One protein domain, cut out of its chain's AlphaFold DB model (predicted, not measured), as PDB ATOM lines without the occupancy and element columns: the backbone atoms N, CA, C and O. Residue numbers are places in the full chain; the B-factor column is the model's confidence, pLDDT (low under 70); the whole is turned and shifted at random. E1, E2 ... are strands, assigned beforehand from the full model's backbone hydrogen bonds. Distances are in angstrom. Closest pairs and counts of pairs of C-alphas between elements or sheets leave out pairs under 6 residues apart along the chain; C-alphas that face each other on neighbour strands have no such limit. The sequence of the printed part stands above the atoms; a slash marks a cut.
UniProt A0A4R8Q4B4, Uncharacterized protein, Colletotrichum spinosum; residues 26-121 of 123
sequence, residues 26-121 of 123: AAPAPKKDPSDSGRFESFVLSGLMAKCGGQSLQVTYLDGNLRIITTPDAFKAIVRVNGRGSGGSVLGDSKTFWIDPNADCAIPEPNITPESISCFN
ATOM      1  N   ALA A  26     -38.968  10.070  -4.907       72.38
ATOM      2  CA  ALA A  26     -38.407   9.108  -5.849       72.38
ATOM      3  C   ALA A  26     -37.110   8.515  -5.274       72.38
ATOM      4  O   ALA A  26     -36.211   9.244  -4.845       72.38
ATOM      5  N   ALA A  27     -37.024   7.189  -5.242       72.19
ATOM      6  CA  ALA A  27     -35.840   6.465  -4.813       72.19
ATOM      7  C   ALA A  27     -34.990   6.072  -6.031       72.19
ATOM      8  O   ALA A  27     -35.528   5.874  -7.122       72.19
ATOM      9  N   PRO A  28     -33.663   5.926  -5.877       73.06
ATOM     10  CA  PRO A  28     -32.863   5.281  -6.907       73.06
ATOM     11  C   PRO A  28     -33.334   3.835  -7.115       73.06
ATOM     12  O   PRO A  28     -33.859   3.192  -6.199       73.06
ATOM     13  N   ALA A  29     -33.103   3.308  -8.319       72.88
ATOM     14  CA  ALA A  29     -33.345   1.902  -8.602       72.88
ATOM     15  C   ALA A  29     -32.508   1.030  -7.636       72.88
ATOM     16  O   ALA A  29     -31.287   1.224  -7.542       72.88
ATOM     17  N   PRO A  30     -33.128   0.091  -6.901       70.81
ATOM     18  CA  PRO A  30     -32.416  -0.804  -6.004       70.81
ATOM     19  C   PRO A  30     -31.372  -1.619  -6.767       70.81
ATOM     20  O   PRO A  30     -31.650  -2.159  -7.833       70.81
ATOM     21  N   LYS A  31     -30.161  -1.714  -6.207       72.12
ATOM     22  CA  LYS A  31     -29.062  -2.535  -6.757       72.12
ATOM     23  C   LYS A  31     -29.100  -3.991  -6.282       72.12
ATOM     24  O   LYS A  31     -28.250  -4.781  -6.677       72.12
ATOM     25  N   LYS A  32     -30.017  -4.307  -5.368       77.00
ATOM     26  CA  LYS A  32     -30.206  -5.623  -4.758       77.00
ATOM     27  C   LYS A  32     -31.614  -6.107  -5.066       77.00
ATOM     28  O   LYS A  32     -32.510  -5.284  -5.261       77.00
ATOM     29  N   ASP A  33     -31.784  -7.422  -5.050       80.88
ATOM     30  CA  ASP A  33     -33.097  -8.047  -5.148       80.88
ATOM     31  C   ASP A  33     -34.013  -7.596  -3.996       80.88
ATOM     32  O   ASP A  33     -33.517  -7.208  -2.926       80.88
ATOM     33  N   PRO A  34     -35.345  -7.619  -4.195       80.75
ATOM     34  CA  PRO A  34     -36.295  -7.320  -3.133       80.75
ATOM     35  C   PRO A  34     -36.049  -8.216  -1.921       80.75
ATOM     36  O   PRO A  34     -35.932  -9.433  -2.051       80.75
ATOM     37  N   SER A  35     -36.006  -7.622  -0.730       81.31
ATOM     38  CA  SER A  35     -35.953  -8.373   0.525       81.31
ATOM     39  C   SER A  35     -37.275  -9.073   0.836       81.31
ATOM     40  O   SER A  35     -37.281 -10.045   1.582       81.31
ATOM     41  N   ASP A  36     -38.385  -8.563   0.299       84.94
ATOM     42  CA  ASP A  36     -39.713  -9.162   0.420       84.94
ATOM     43  C   ASP A  36     -40.605  -8.732  -0.759       84.94
ATOM     44  O   ASP A  36     -40.355  -7.705  -1.405       84.94
ATOM     45  N   SER A  37     -41.654  -9.501  -1.040       84.38
ATOM     46  CA  SER A  37     -42.677  -9.126  -2.014       84.38
ATOM     47  C   SER A  37     -44.032  -9.737  -1.680       84.38
ATOM     48  O   SER A  37     -44.117 -10.914  -1.331       84.38
ATOM     49  N   GLY A  38     -45.095  -8.959  -1.865       86.25
ATOM     50  CA  GLY A  38     -46.469  -9.387  -1.615       86.25
ATOM     51  C   GLY A  38     -47.370  -9.113  -2.812       86.25
ATOM     52  O   GLY A  38     -47.229  -8.090  -3.481       86.25
ATOM     53  N   ARG A  39     -48.312 -10.020  -3.089       87.88
ATOM     54  CA  ARG A  39     -49.414  -9.735  -4.019       87.88
ATOM     55  C   ARG A  39     -50.471  -8.902  -3.316       87.88
ATOM     56  O   ARG A  39     -50.707  -9.088  -2.125       87.88
ATOM     57  N   PHE A  40     -51.078  -7.993  -4.064       86.88
ATOM     58  CA  PHE A  40     -52.195  -7.217  -3.559       86.88
ATOM     59  C   PHE A  40     -53.460  -8.068  -3.505       86.88
ATOM     60  O   PHE A  40     -53.834  -8.716  -4.483       86.88
ATOM     61  N   GLU A  41     -54.131  -8.024  -2.364       87.44
ATOM     62  CA  GLU A  41     -55.429  -8.642  -2.134       87.44
ATOM     63  C   GLU A  41     -56.467  -7.551  -1.864       87.44
ATOM     64  O   GLU A  41     -56.170  -6.532  -1.241       87.44
ATOM     65  N   SER A  42     -57.690  -7.741  -2.357       81.88
ATOM     66  CA  SER A  42     -58.771  -6.775  -2.147       81.88
ATOM     67  C   SER A  42     -59.150  -6.716  -0.670       81.88
ATOM     68  O   SER A  42     -59.457  -7.743  -0.064       81.88
ATOM     69  N   PHE A  43     -59.145  -5.515  -0.099       78.12
ATOM     70  CA  PHE A  43     -59.553  -5.263   1.273       78.12
ATOM     71  C   PHE A  43     -60.827  -4.417   1.310       78.12
ATOM     72  O   PHE A  43     -61.012  -3.460   0.553       78.12
ATOM     73  N   VAL A  44     -61.725  -4.820   2.208       52.19
ATOM     74  CA  VAL A  44     -63.092  -4.321   2.365       52.19
ATOM     75  C   VAL A  44     -63.112  -2.781   2.335       52.19
ATOM     76  O   VAL A  44     -62.469  -2.143   3.160       52.19
ATOM     77  N   LEU A  45     -63.871  -2.215   1.381       59.94
ATOM     78  CA  LEU A  45     -64.248  -0.796   1.179       59.94
ATOM     79  C   LEU A  45     -63.496   0.073   0.156       59.94
ATOM     80  O   LEU A  45     -64.037   1.141  -0.116       59.94
ATOM     81  N   SER A  46     -62.358  -0.327  -0.439       67.81
ATOM     82  CA  SER A  46     -61.754   0.290  -1.669       67.81
ATOM     83  C   SER A  46     -60.234   0.103  -1.800       67.81
ATOM     84  O   SER A  46     -59.654   0.505  -2.808       67.81
ATOM     85  N   GLY A  47     -59.570  -0.475  -0.796       77.81
ATOM     86  CA  GLY A  47     -58.117  -0.637  -0.783       77.81
ATOM     87  C   GLY A  47     -57.651  -2.013  -1.247       77.81
ATOM     88  O   GLY A  47     -58.358  -3.007  -1.124       77.81
ATOM     89  N   LEU A  48     -56.417  -2.073  -1.726       86.38
ATOM     90  CA  LEU A  48     -55.633  -3.284  -1.901       86.38
ATOM     91  C   LEU A  48     -54.651  -3.410  -0.737       86.38
ATOM     92  O   LEU A  48     -54.062  -2.412  -0.338       86.38
ATOM     93  N   MET A  49     -54.440  -4.604  -0.195       85.44
ATOM     94  CA  MET A  49     -53.468  -4.838   0.873       85.44
ATOM     95  C   MET A  49     -52.421  -5.865   0.466       85.44
ATOM     96  O   MET A  49     -52.734  -6.850  -0.192       85.44
ATOM     97  N   ALA A  50     -51.175  -5.636   0.865       86.50
ATOM     98  CA  ALA A  50     -50.081  -6.585   0.695       86.50
ATOM     99  C   ALA A  50     -49.146  -6.538   1.905       86.50
ATOM    100  O   ALA A  50     -49.045  -5.520   2.592       86.50
ATOM    101  N   LYS A  51     -48.437  -7.642   2.154       83.44
ATOM    102  CA  LYS A  51     -47.354  -7.675   3.141       83.44
ATOM    103  C   LYS A  51     -46.033  -7.253   2.509       83.44
ATOM    104  O   LYS A  51     -45.765  -7.570   1.353       83.44
ATOM    105  N   CYS A  52     -45.236  -6.530   3.283       78.50
ATOM    106  CA  CYS A  52     -43.968  -5.958   2.864       78.50
ATOM    107  C   CYS A  52     -43.046  -5.786   4.069       78.50
ATOM    108  O   CYS A  52     -43.326  -4.981   4.957       78.50
ATOM    109  N   GLY A  53     -41.967  -6.565   4.140       74.19
ATOM    110  CA  GLY A  53     -41.017  -6.501   5.253       74.19
ATOM    111  C   GLY A  53     -41.669  -6.820   6.603       74.19
ATOM    112  O   GLY A  53     -41.325  -6.216   7.616       74.19
ATOM    113  N   GLY A  54     -42.663  -7.716   6.608       75.62
ATOM    114  CA  GLY A  54     -43.453  -8.056   7.798       75.62
ATOM    115  C   GLY A  54     -44.540  -7.041   8.179       75.62
ATOM    116  O   GLY A  54     -45.294  -7.308   9.114       75.62
ATOM    117  N   GLN A  55     -44.665  -5.927   7.453       76.69
ATOM    118  CA  GLN A  55     -45.695  -4.907   7.662       76.69
ATOM    119  C   GLN A  55     -46.820  -5.021   6.634       76.69
ATOM    120  O   GLN A  55     -46.609  -5.488   5.513       76.69
ATOM    121  N   SER A  56     -48.018  -4.584   7.010       78.06
ATOM    122  CA  SER A  56     -49.152  -4.483   6.091       78.06
ATOM    123  C   SER A  56     -49.155  -3.114   5.421       78.06
ATOM    124  O   SER A  56     -49.189  -2.082   6.088       78.06
ATOM    125  N   LEU A  57     -49.157  -3.111   4.093       79.62
ATOM    126  CA  LEU A  57     -49.302  -1.913   3.278       79.62
ATOM    127  C   LEU A  57     -50.671  -1.929   2.623       79.62
ATOM    128  O   LEU A  57     -51.045  -2.918   1.991       79.62
ATOM    129  N   GLN A  58     -51.392  -0.822   2.750       81.94
ATOM    130  CA  GLN A  58     -52.598  -0.583   1.982       81.94
ATOM    131  C   GLN A  58     -52.265   0.322   0.801       81.94
ATOM    132  O   GLN A  58     -51.496   1.273   0.908       81.94
ATOM    133  N   VAL A  59     -52.877   0.041  -0.332       80.81
ATOM    134  CA  VAL A  59     -52.849   0.871  -1.519       80.81
ATOM    135  C   VAL A  59     -54.278   1.229  -1.879       80.81
ATOM    136  O   VAL A  59     -55.155   0.373  -1.874       80.81
ATOM    137  N   THR A  60     -54.542   2.495  -2.166       82.62
ATOM    138  CA  THR A  60     -55.879   2.962  -2.539       82.62
ATOM    139  C   THR A  60     -55.800   4.019  -3.625       82.62
ATOM    140  O   THR A  60     -54.770   4.664  -3.799       82.62
ATOM    141  N   TYR A  61     -56.894   4.210  -4.351       80.50
ATOM    142  CA  TYR A  61     -57.036   5.311  -5.289       80.50
ATOM    143  C   TYR A  61     -57.750   6.479  -4.635       80.50
ATOM    144  O   TYR A  61     -58.879   6.342  -4.167       80.50
ATOM    145  N   LEU A  62     -57.101   7.639  -4.636       78.06
ATOM    146  CA  LEU A  62     -57.681   8.867  -4.109       78.06
ATOM    147  C   LEU A  62     -57.169  10.062  -4.915       78.06
ATOM    148  O   LEU A  62     -55.976  10.165  -5.196       78.06
ATOM    149  N   ASP A  63     -58.079  10.960  -5.291       78.88
ATOM    150  CA  ASP A  63     -57.796  12.157  -6.098       78.88
ATOM    151  C   ASP A  63     -57.109  11.858  -7.445       78.88
ATOM    152  O   ASP A  63     -56.287  12.637  -7.923       78.88
ATOM    153  N   GLY A  64     -57.400  10.699  -8.046       76.44
ATOM    154  CA  GLY A  64     -56.754  10.256  -9.287       76.44
ATOM    155  C   GLY A  64     -55.297   9.815  -9.116       76.44
ATOM    156  O   GLY A  64     -54.613   9.601 -10.108       76.44
ATOM    157  N   ASN A  65     -54.812   9.653  -7.886       79.06
ATOM    158  CA  ASN A  65     -53.464   9.170  -7.604       79.06
ATOM    159  C   ASN A  65     -53.526   7.833  -6.872       79.06
ATOM    160  O   ASN A  65     -54.429   7.589  -6.063       79.06
ATOM    161  N   LEU A  66     -52.531   6.983  -7.124       78.69
ATOM    162  CA  LEU A  66     -52.332   5.796  -6.312       78.69
ATOM    163  C   LEU A  66     -51.680   6.217  -4.996       78.69
ATOM    164  O   LEU A  66     -50.595   6.791  -5.000       78.69
ATOM    165  N   ARG A  67     -52.321   5.925  -3.870       81.12
ATOM    166  CA  ARG A  67     -51.808   6.233  -2.538       81.12
ATOM    167  C   ARG A  67     -51.370   4.976  -1.818       81.12
ATOM    168  O   ARG A  67     -52.134   4.016  -1.756       81.12
ATOM    169  N   ILE A  68     -50.173   5.002  -1.247       78.94
ATOM    170  CA  ILE A  68     -49.679   3.966  -0.340       78.94
ATOM    171  C   ILE A  68     -49.885   4.471   1.087       78.94
ATOM    172  O   ILE A  68     -49.346   5.504   1.473       78.94
ATOM    173  N   ILE A  69     -50.677   3.734   1.856       75.62
ATOM    174  CA  ILE A  69     -50.979   3.991   3.258       75.62
ATOM    175  C   ILE A  69     -50.278   2.911   4.077       75.62
ATOM    176  O   ILE A  69     -50.552   1.716   3.932       75.62
ATOM    177  N   THR A  70     -49.366   3.332   4.943       67.50
ATOM    178  CA  THR A  70     -48.732   2.450   5.923       67.50
ATOM    179  C   THR A  70     -49.497   2.495   7.234       67.50
ATOM    180  O   THR A  70     -49.982   3.551   7.640       67.50
ATOM    181  N   THR A  71     -49.559   1.375   7.951       61.12
ATOM    182  CA  THR A  71     -49.879   1.427   9.381       61.12
ATOM    183  C   THR A  71     -48.818   2.268  10.114       61.12
ATOM    184  O   THR A  71     -47.663   2.280   9.687       61.12
ATOM    185  N   PRO A  72     -49.189   3.010  11.175       52.72
ATOM    186  CA  PRO A  72     -48.408   4.130  11.727       52.72
ATOM    187  C   PRO A  72     -47.045   3.768  12.346       52.72
ATOM    188  O   PRO A  72     -46.290   4.655  12.741       52.72
ATOM    189  N   ASP A  73     -46.682   2.490  12.385       53.56
ATOM    190  CA  ASP A  73     -45.406   2.034  12.922       53.56
ATOM    191  C   ASP A  73     -44.305   2.091  11.854       53.56
ATOM    192  O   ASP A  73     -44.024   1.125  11.153       53.56
ATOM    193  N   ALA A  74     -43.686   3.268  11.744       52.44
ATOM    194  CA  ALA A  74     -42.287   3.512  11.373       52.44
ATOM    195  C   ALA A  74     -41.654   2.716  10.204       52.44
ATOM    196  O   ALA A  74     -40.436   2.524  10.183       52.44
ATOM    197  N   PHE A  75     -42.426   2.266   9.217       61.94
ATOM    198  CA  PHE A  75     -41.889   1.490   8.104       61.94
ATOM    199  C   PHE A  75     -41.181   2.404   7.100       61.94
ATOM    200  O   PHE A  75     -41.798   2.966   6.199       61.94
ATOM    201  N   LYS A  76     -39.863   2.557   7.266       70.19
ATOM    202  CA  LYS A  76     -38.992   3.128   6.235       70.19
ATOM    203  C   LYS A  76     -38.546   2.015   5.305       70.19
ATOM    204  O   LYS A  76     -37.774   1.149   5.709       70.19
ATOM    205  N   ALA A  77     -39.004   2.062   4.062       74.12
ATOM    206  CA  ALA A  77     -38.567   1.147   3.017       74.12
ATOM    207  C   ALA A  77     -38.531   1.845   1.666       74.12
ATOM    208  O   ALA A  77     -39.270   2.800   1.416       74.12
ATOM    209  N   ILE A  78     -37.689   1.319   0.780       77.88
ATOM    210  CA  ILE A  78     -37.862   1.559  -0.645       77.88
ATOM    211  C   ILE A  78     -38.871   0.523  -1.130       77.88
ATOM    212  O   ILE A  78     -38.687  -0.676  -0.904       77.88
ATOM    213  N   VAL A  79     -39.927   0.972  -1.799       80.94
ATOM    214  CA  VAL A  79     -40.926   0.082  -2.395       80.94
ATOM    215  C   VAL A  79     -41.027   0.295  -3.894       80.94
ATOM    216  O   VAL A  79     -40.796   1.390  -4.410       80.94
ATOM    217  N   ARG A  80     -41.410  -0.768  -4.592       83.81
ATOM    218  CA  ARG A  80     -41.802  -0.751  -5.998       83.81
ATOM    219  C   ARG A  80     -43.209  -1.316  -6.096       83.81
ATOM    220  O   ARG A  80     -43.420  -2.479  -5.762       83.81
ATOM    221  N   VAL A  81     -44.157  -0.503  -6.550       80.94
ATOM    222  CA  VAL A  81     -45.490  -0.994  -6.912       80.94
ATOM    223  C   VAL A  81     -45.414  -1.537  -8.330       80.94
ATOM    224  O   VAL A  81     -45.078  -0.811  -9.262       80.94
ATOM    225  N   ASN A  82     -45.725  -2.817  -8.485       81.81
ATOM    226  CA  ASN A  82     -45.792  -3.474  -9.779       81.81
ATOM    227  C   ASN A  82     -47.252  -3.566 -10.210       81.81
ATOM    228  O   ASN A  82     -48.137  -3.890  -9.416       81.81
ATOM    229  N   GLY A  83     -47.506  -3.294 -11.479       80.19
ATOM    230  CA  GLY A  83     -48.849  -3.312 -12.030       80.19
ATOM    231  C   GLY A  83     -48.848  -3.006 -13.513       80.19
ATOM    232  O   GLY A  83     -47.790  -2.809 -14.117       80.19
ATOM    233  N   ARG A  84     -50.039  -2.946 -14.103       76.94
ATOM    234  CA  ARG A  84     -50.224  -2.619 -15.523       76.94
ATOM    235  C   ARG A  84     -51.034  -1.341 -15.673       76.94
ATOM    236  O   ARG A  84     -52.076  -1.195 -15.047       76.94
ATOM    237  N   GLY A  85     -50.542  -0.434 -16.500       70.38
ATOM    238  CA  GLY A  85     -51.216   0.770 -16.956       70.38
ATOM    239  C   GLY A  85     -52.257   0.492 -18.045       70.38
ATOM    240  O   GLY A  85     -52.290  -0.588 -18.649       70.38
ATOM    241  N   SER A  86     -53.072   1.500 -18.357       63.69
ATOM    242  CA  SER A  86     -53.971   1.494 -19.518       63.69
ATOM    243  C   SER A  86     -53.184   1.259 -20.814       63.69
ATOM    244  O   SER A  86     -52.299   2.044 -21.146       63.69
ATOM    245  N   GLY A  87     -53.495   0.181 -21.540       62.25
ATOM    246  CA  GLY A  87     -52.768  -0.225 -22.754       62.25
ATOM    247  C   GLY A  87     -51.715  -1.320 -22.541       62.25
ATOM    248  O   GLY A  87     -51.017  -1.678 -23.484       62.25
ATOM    249  N   GLY A  88     -51.605  -1.878 -21.328       60.50
ATOM    250  CA  GLY A  88     -50.703  -2.997 -21.031       60.50
ATOM    251  C   GLY A  88     -49.273  -2.584 -20.678       60.50
ATOM    252  O   GLY A  88     -48.444  -3.454 -20.414       60.50
ATOM    253  N   SER A  89     -48.978  -1.279 -20.629       59.69
ATOM    254  CA  SER A  89     -47.697  -0.756 -20.153       59.69
ATOM    255  C   SER A  89     -47.464  -1.202 -18.718       59.69
ATOM    256  O   SER A  89     -48.223  -0.843 -17.826       59.69
ATOM    257  N   VAL A  90     -46.433  -1.999 -18.465       59.81
ATOM    258  CA  VAL A  90     -46.100  -2.390 -17.094       59.81
ATOM    259  C   VAL A  90     -45.583  -1.142 -16.383       59.81
ATOM    260  O   VAL A  90     -44.672  -0.479 -16.870       59.81
ATOM    261  N   LEU A  91     -46.132  -0.840 -15.210       62.84
ATOM    262  CA  LEU A  91     -45.541   0.138 -14.293       62.84
ATOM    263  C   LEU A  91     -44.175  -0.313 -13.760       62.84
ATOM    264  O   LEU A  91     -43.457   0.461 -13.134       62.84
ATOM    265  N   GLY A  92     -43.871  -1.591 -13.995       59.22
ATOM    266  CA  GLY A  92     -42.746  -2.355 -13.490       59.22
ATOM    267  C   GLY A  92     -41.401  -1.655 -13.620       59.22
ATOM    268  O   GLY A  92     -41.214  -0.734 -14.413       59.22
ATOM    269  N   ASP A  93     -40.486  -2.131 -12.781       52.19
ATOM    270  CA  ASP A  93     -39.056  -1.847 -12.620       52.19
ATOM    271  C   ASP A  93     -38.545  -0.397 -12.550       52.19
ATOM    272  O   ASP A  93     -37.477  -0.160 -11.980       52.19
ATOM    273  N   SER A  94     -39.294   0.583 -13.039       55.97
ATOM    274  CA  SER A  94     -38.778   1.920 -13.331       55.97
ATOM    275  C   SER A  94     -38.958   2.931 -12.204       55.97
ATOM    276  O   SER A  94     -38.181   3.882 -12.123       55.97
ATOM    277  N   LYS A  95     -39.948   2.745 -11.322       69.19
ATOM    278  CA  LYS A  95     -40.234   3.704 -10.249       69.19
ATOM    279  C   LYS A  95     -40.205   3.025  -8.889       69.19
ATOM    280  O   LYS A  95     -41.039   2.181  -8.566       69.19
ATOM    281  N   THR A  96     -39.208   3.398  -8.101       77.56
ATOM    282  CA  THR A  96     -39.108   3.062  -6.687       77.56
ATOM    283  C   THR A  96     -39.351   4.308  -5.854       77.56
ATOM    284  O   THR A  96     -39.007   5.421  -6.253       77.56
ATOM    285  N   PHE A  97     -39.976   4.127  -4.698       76.88
ATOM    286  CA  PHE A  97     -40.401   5.218  -3.833       76.88
ATOM    287  C   PHE A  97     -39.912   4.978  -2.418       76.88
ATOM    288  O   PHE A  97     -39.941   3.848  -1.931       76.88
ATOM    289  N   TRP A  98     -39.489   6.049  -1.756       75.06
ATOM    290  CA  TRP A  98     -39.296   6.044  -0.315       75.06
ATOM    291  C   TRP A  98     -40.647   6.172   0.374       75.06
ATOM    292  O   TRP A  98     -41.382   7.131   0.130       75.06
ATOM    293  N   ILE A  99     -40.944   5.217   1.247       73.94
ATOM    294  CA  ILE A  99     -42.085   5.282   2.153       73.94
ATOM    295  C   ILE A  99     -41.576   5.817   3.488       73.94
ATOM    296  O   ILE A  99     -40.710   5.201   4.108       73.94
ATOM    297  N   ASP A 100     -42.065   6.991   3.889       67.44
ATOM    298  CA  ASP A 100     -41.809   7.562   5.211       67.44
ATOM    299  C   ASP A 100     -43.093   7.447   6.046       67.44
ATOM    300  O   ASP A 100     -44.156   7.841   5.570       67.44
ATOM    301  N   PRO A 101     -43.024   6.940   7.287       62.78
ATOM    302  CA  PRO A 101     -44.185   6.803   8.175       62.78
ATOM    303  C   PRO A 101     -44.901   8.125   8.499       62.78
ATOM    304  O   PRO A 101     -46.046   8.107   8.945       62.78
ATOM    305  N   ASN A 102     -44.247   9.273   8.302       63.31
ATOM    306  CA  ASN A 102     -44.824  10.602   8.535       63.31
ATOM    307  C   ASN A 102     -45.293  11.283   7.238       63.31
ATOM    308  O   ASN A 102     -45.611  12.476   7.245       63.31
ATOM    309  N   ALA A 103     -45.275  10.554   6.122       60.81
ATOM    310  CA  ALA A 103     -45.582  11.049   4.796       60.81
ATOM    311  C   ALA A 103     -46.780  10.307   4.202       60.81
ATOM    312  O   ALA A 103     -46.817   9.082   4.162       60.81
ATOM    313  N   ASP A 104     -47.736  11.064   3.669       65.81
ATOM    314  CA  ASP A 104     -48.631  10.538   2.641       65.81
ATOM    315  C   ASP A 104     -47.770  10.130   1.429       65.81
ATOM    316  O   ASP A 104     -46.743  10.753   1.154       65.81
ATOM    317  N   CYS A 105     -48.117   9.057   0.728       72.69
ATOM    318  CA  CYS A 105     -47.380   8.635  -0.458       72.69
ATOM    319  C   CYS A 105     -48.342   8.549  -1.632       72.69
ATOM    320  O   CYS A 105     -48.879   7.487  -1.937       72.69
ATOM    321  N   ALA A 106     -48.541   9.690  -2.294       76.62
ATOM    322  CA  ALA A 106     -49.270   9.786  -3.550       76.62
ATOM    323  C   ALA A 106     -48.327   9.613  -4.753       76.62
ATOM    324  O   ALA A 106     -47.356  10.357  -4.916       76.62
ATOM    325  N   ILE A 107     -48.647   8.647  -5.607       75.06
ATOM    326  CA  ILE A 107     -47.981   8.358  -6.874       75.06
ATOM    327  C   ILE A 107     -48.889   8.886  -7.997       75.06
ATOM    328  O   ILE A 107     -50.036   8.432  -8.096       75.06
ATOM    329  N   PRO A 108     -48.408   9.821  -8.843       73.50
ATOM    330  CA  PRO A 108     -49.198  10.449  -9.900       73.50
ATOM    331  C   PRO A 108     -49.377   9.525 -11.105       73.50
ATOM    332  O   PRO A 108     -48.886   9.793 -12.197       73.50
ATOM    333  N   GLU A 109     -50.055   8.403 -10.891       70.38
ATOM    334  CA  GLU A 109     -50.290   7.393 -11.914       70.38
ATOM    335  C   GLU A 109     -51.754   6.910 -11.837       70.38
ATOM    336  O   GLU A 109     -52.056   5.934 -11.150       70.38
ATOM    337  N   PRO A 110     -52.693   7.612 -12.506       62.31
ATOM    338  CA  PRO A 110     -54.136   7.384 -12.362       62.31
ATOM    339  C   PRO A 110     -54.641   6.052 -12.927       62.31
ATOM    340  O   PRO A 110     -55.734   5.617 -12.583       62.31
ATOM    341  N   ASN A 111     -53.886   5.417 -13.828       69.44
ATOM    342  CA  ASN A 111     -54.418   4.390 -14.732       69.44
ATOM    343  C   ASN A 111     -53.807   3.006 -14.518       69.44
ATOM    344  O   ASN A 111     -53.635   2.258 -15.480       69.44
ATOM    345  N   ILE A 112     -53.422   2.679 -13.289       74.88
ATOM    346  CA  ILE A 112     -52.597   1.506 -13.007       74.88
ATOM    347  C   ILE A 112     -53.436   0.460 -12.281       74.88
ATOM    348  O   ILE A 112     -54.293   0.766 -11.464       74.88
ATOM    349  N   THR A 113     -53.240  -0.812 -12.562       80.38
ATOM    350  CA  THR A 113     -53.833  -1.874 -11.749       80.38
ATOM    351  C   THR A 113     -52.700  -2.454 -10.920       80.38
ATOM    352  O   THR A 113     -51.856  -3.143 -11.498       80.38
ATOM    353  N   PRO A 114     -52.597  -2.122  -9.617       80.56
ATOM    354  CA  PRO A 114     -51.558  -2.675  -8.760       80.56
ATOM    355  C   PRO A 114     -51.753  -4.189  -8.636       80.56
ATOM    356  O   PRO A 114     -52.834  -4.652  -8.284       80.56
ATOM    357  N   GLU A 115     -50.706  -4.956  -8.922       86.00
ATOM    358  CA  GLU A 115     -50.713  -6.424  -8.862       86.00
ATOM    359  C   GLU A 115     -49.881  -6.932  -7.676       86.00
ATOM    360  O   GLU A 115     -50.275  -7.864  -6.970       86.00
ATOM    361  N   SER A 116     -48.724  -6.314  -7.432       86.44
ATOM    362  CA  SER A 116     -47.835  -6.679  -6.328       86.44
ATOM    363  C   SER A 116     -46.981  -5.506  -5.859       86.44
ATOM    364  O   SER A 116     -46.884  -4.470  -6.519       86.44
ATOM    365  N   ILE A 117     -46.330  -5.685  -4.716       84.62
ATOM    366  CA  ILE A 117     -45.346  -4.760  -4.167       84.62
ATOM    367  C   ILE A 117     -44.038  -5.496  -3.898       84.62
ATOM    368  O   ILE A 117     -44.041  -6.622  -3.401       84.62
ATOM    369  N   SER A 118     -42.922  -4.861  -4.243       87.38
ATOM    370  CA  SER A 118     -41.574  -5.322  -3.913       87.38
ATOM    371  C   SER A 118     -40.937  -4.361  -2.924       87.38
ATOM    372  O   SER A 118     -41.050  -3.143  -3.072       87.38
ATOM    373  N   CYS A 119     -40.260  -4.915  -1.932       84.75
ATOM    374  CA  CYS A 119     -39.772  -4.198  -0.767       84.75
ATOM    375  C   CYS A 119     -38.274  -4.372  -0.669       84.75
ATOM    376  O   CYS A 119     -37.774  -5.489  -0.788       84.75
ATOM    377  N   PHE A 120     -37.562  -3.279  -0.438       83.31
ATOM    378  CA  PHE A 120     -36.115  -3.288  -0.345       83.31
ATOM    379  C   PHE A 120     -35.717  -2.698   1.002       83.31
ATOM    380  O   PHE A 120     -35.983  -1.526   1.288       83.31
ATOM    381  N   ASN A 121     -35.077  -3.525   1.826       72.31
ATOM    382  CA  ASN A 121     -34.460  -3.072   3.062       72.31
ATOM    383  C   ASN A 121     -33.385  -2.027   2.752       72.31
ATOM    384  O   ASN A 121     -32.498  -2.242   1.921       72.31
TER     385      ASN A 121
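Overview. This is residues 26 to 121 of the 123 residues of an uncharacterized protein of Colletotrichum spinosum (UniProt A0A4R8Q4B4). Two antiparallel sheets stand face to face as a well-formed sandwich, five strands in one and four in the other, with the strands of the one at 30 degrees to those of the other. Along one side E1 runs on into E2 and so crosses from the four-stranded sheet to the five-stranded one, while residues 26 to 27 pair with E7 at the far edge of the four-stranded sheet. The printed part has 96 residues with no named helix and nine named strands, E1 to E9 along the chain; the sheet orders are E2 - E3 - E4 - E5 - E8 and E1 - E9 - E6 - E7, and the class is all strand. The whole is compact and rounded, with a radius of gyration of the C-alphas of 12.2 A and spans of 31 by 30 by 21 A.

Arrangement. Start at residues 26 to 27, a short antiparallel pairing with residues 96 to 97 of E7, residues 96 to 99. Next look at E1, residues 36 to 39, an edge strand antiparallel to E9, residues 112 to 120; N 38 and O 117 are 3.0 A apart. E1 runs on into E2, residues 41 to 43, at 68 degrees across a break of 1 residue. E2, E3 at residues 47 to 52, E4 at residues 55 to 62 and E5 at residues 65 to 70 form a meander, each strand the antiparallel neighbour of the one before. Its successive pairs are hairpins: look for N 41 and O 49 at 2.8 A, N 50 and O 57 at 2.9 A, and N 60 and O 67 at 2.9 A. E8, residues 105 to 107, is the edge strand beside E5, with N 68 and O 105 at 2.9 A. In the other sheet E6, residues 77 to 85, is the antiparallel neighbour of E9, with N 80 and O 118 at 2.8 A. E6 and E7 are a hairpin, with N 79 and O 97 at 2.9 A. Between the sheets, the closest C-alphas of E1 and E3 are those of Gly 38 and Ala 50, 5.1 A apart, and those of E3 and E9 are Cys 52 and Cys 119, 5.8 A apart. The closest C-alphas of E7 and E8 are those of Ile 99 and Cys 105, at 6.8 A. E4 and E9 are near each other, with 5 pairs of C-alphas within 10 A, and E4 and E6 are apart.

Along the chain. Find C-alpha 36 at (-39.713, -9.162, 0.420), where E1 begins; it reaches C-alpha 39 after 10.7 A. E2 is short, and E3 runs 15.6 A from C-alpha 47 to C-alpha 52. E4 covers 21.7 A from C-alpha 55 to C-alpha 62, and E5 covers 15.8 A. Look for E6 at C-alpha 77, (-38.567, 1.147, 3.017); it runs 23.6 A. E7 spans 9.6 A and E8 6.5 A. E9 runs 21.3 A, bends by 71 degrees at residue 115, and ends at C-alpha 120, (-36.115, -3.288, -0.345).

Size, cuts and confidence. The two C-alphas farthest apart are those of Asp 73 and Gly 87, 36.5 A. The sheet E1 E9 E6 E7 is strongly twisted, with C-alphas up to 5.1 A off its best plane; the other sheet is only just so, at 4.3 A. The printed part has no cut and no long link; E5 to E6 and E6 to E7 are short, the others tight. The mean pLDDT of the printed part is 74.2, and it is under 70 at residues 44 to 46, 70 to 75, 86 to 95, 100 to 104 and 110 to 111.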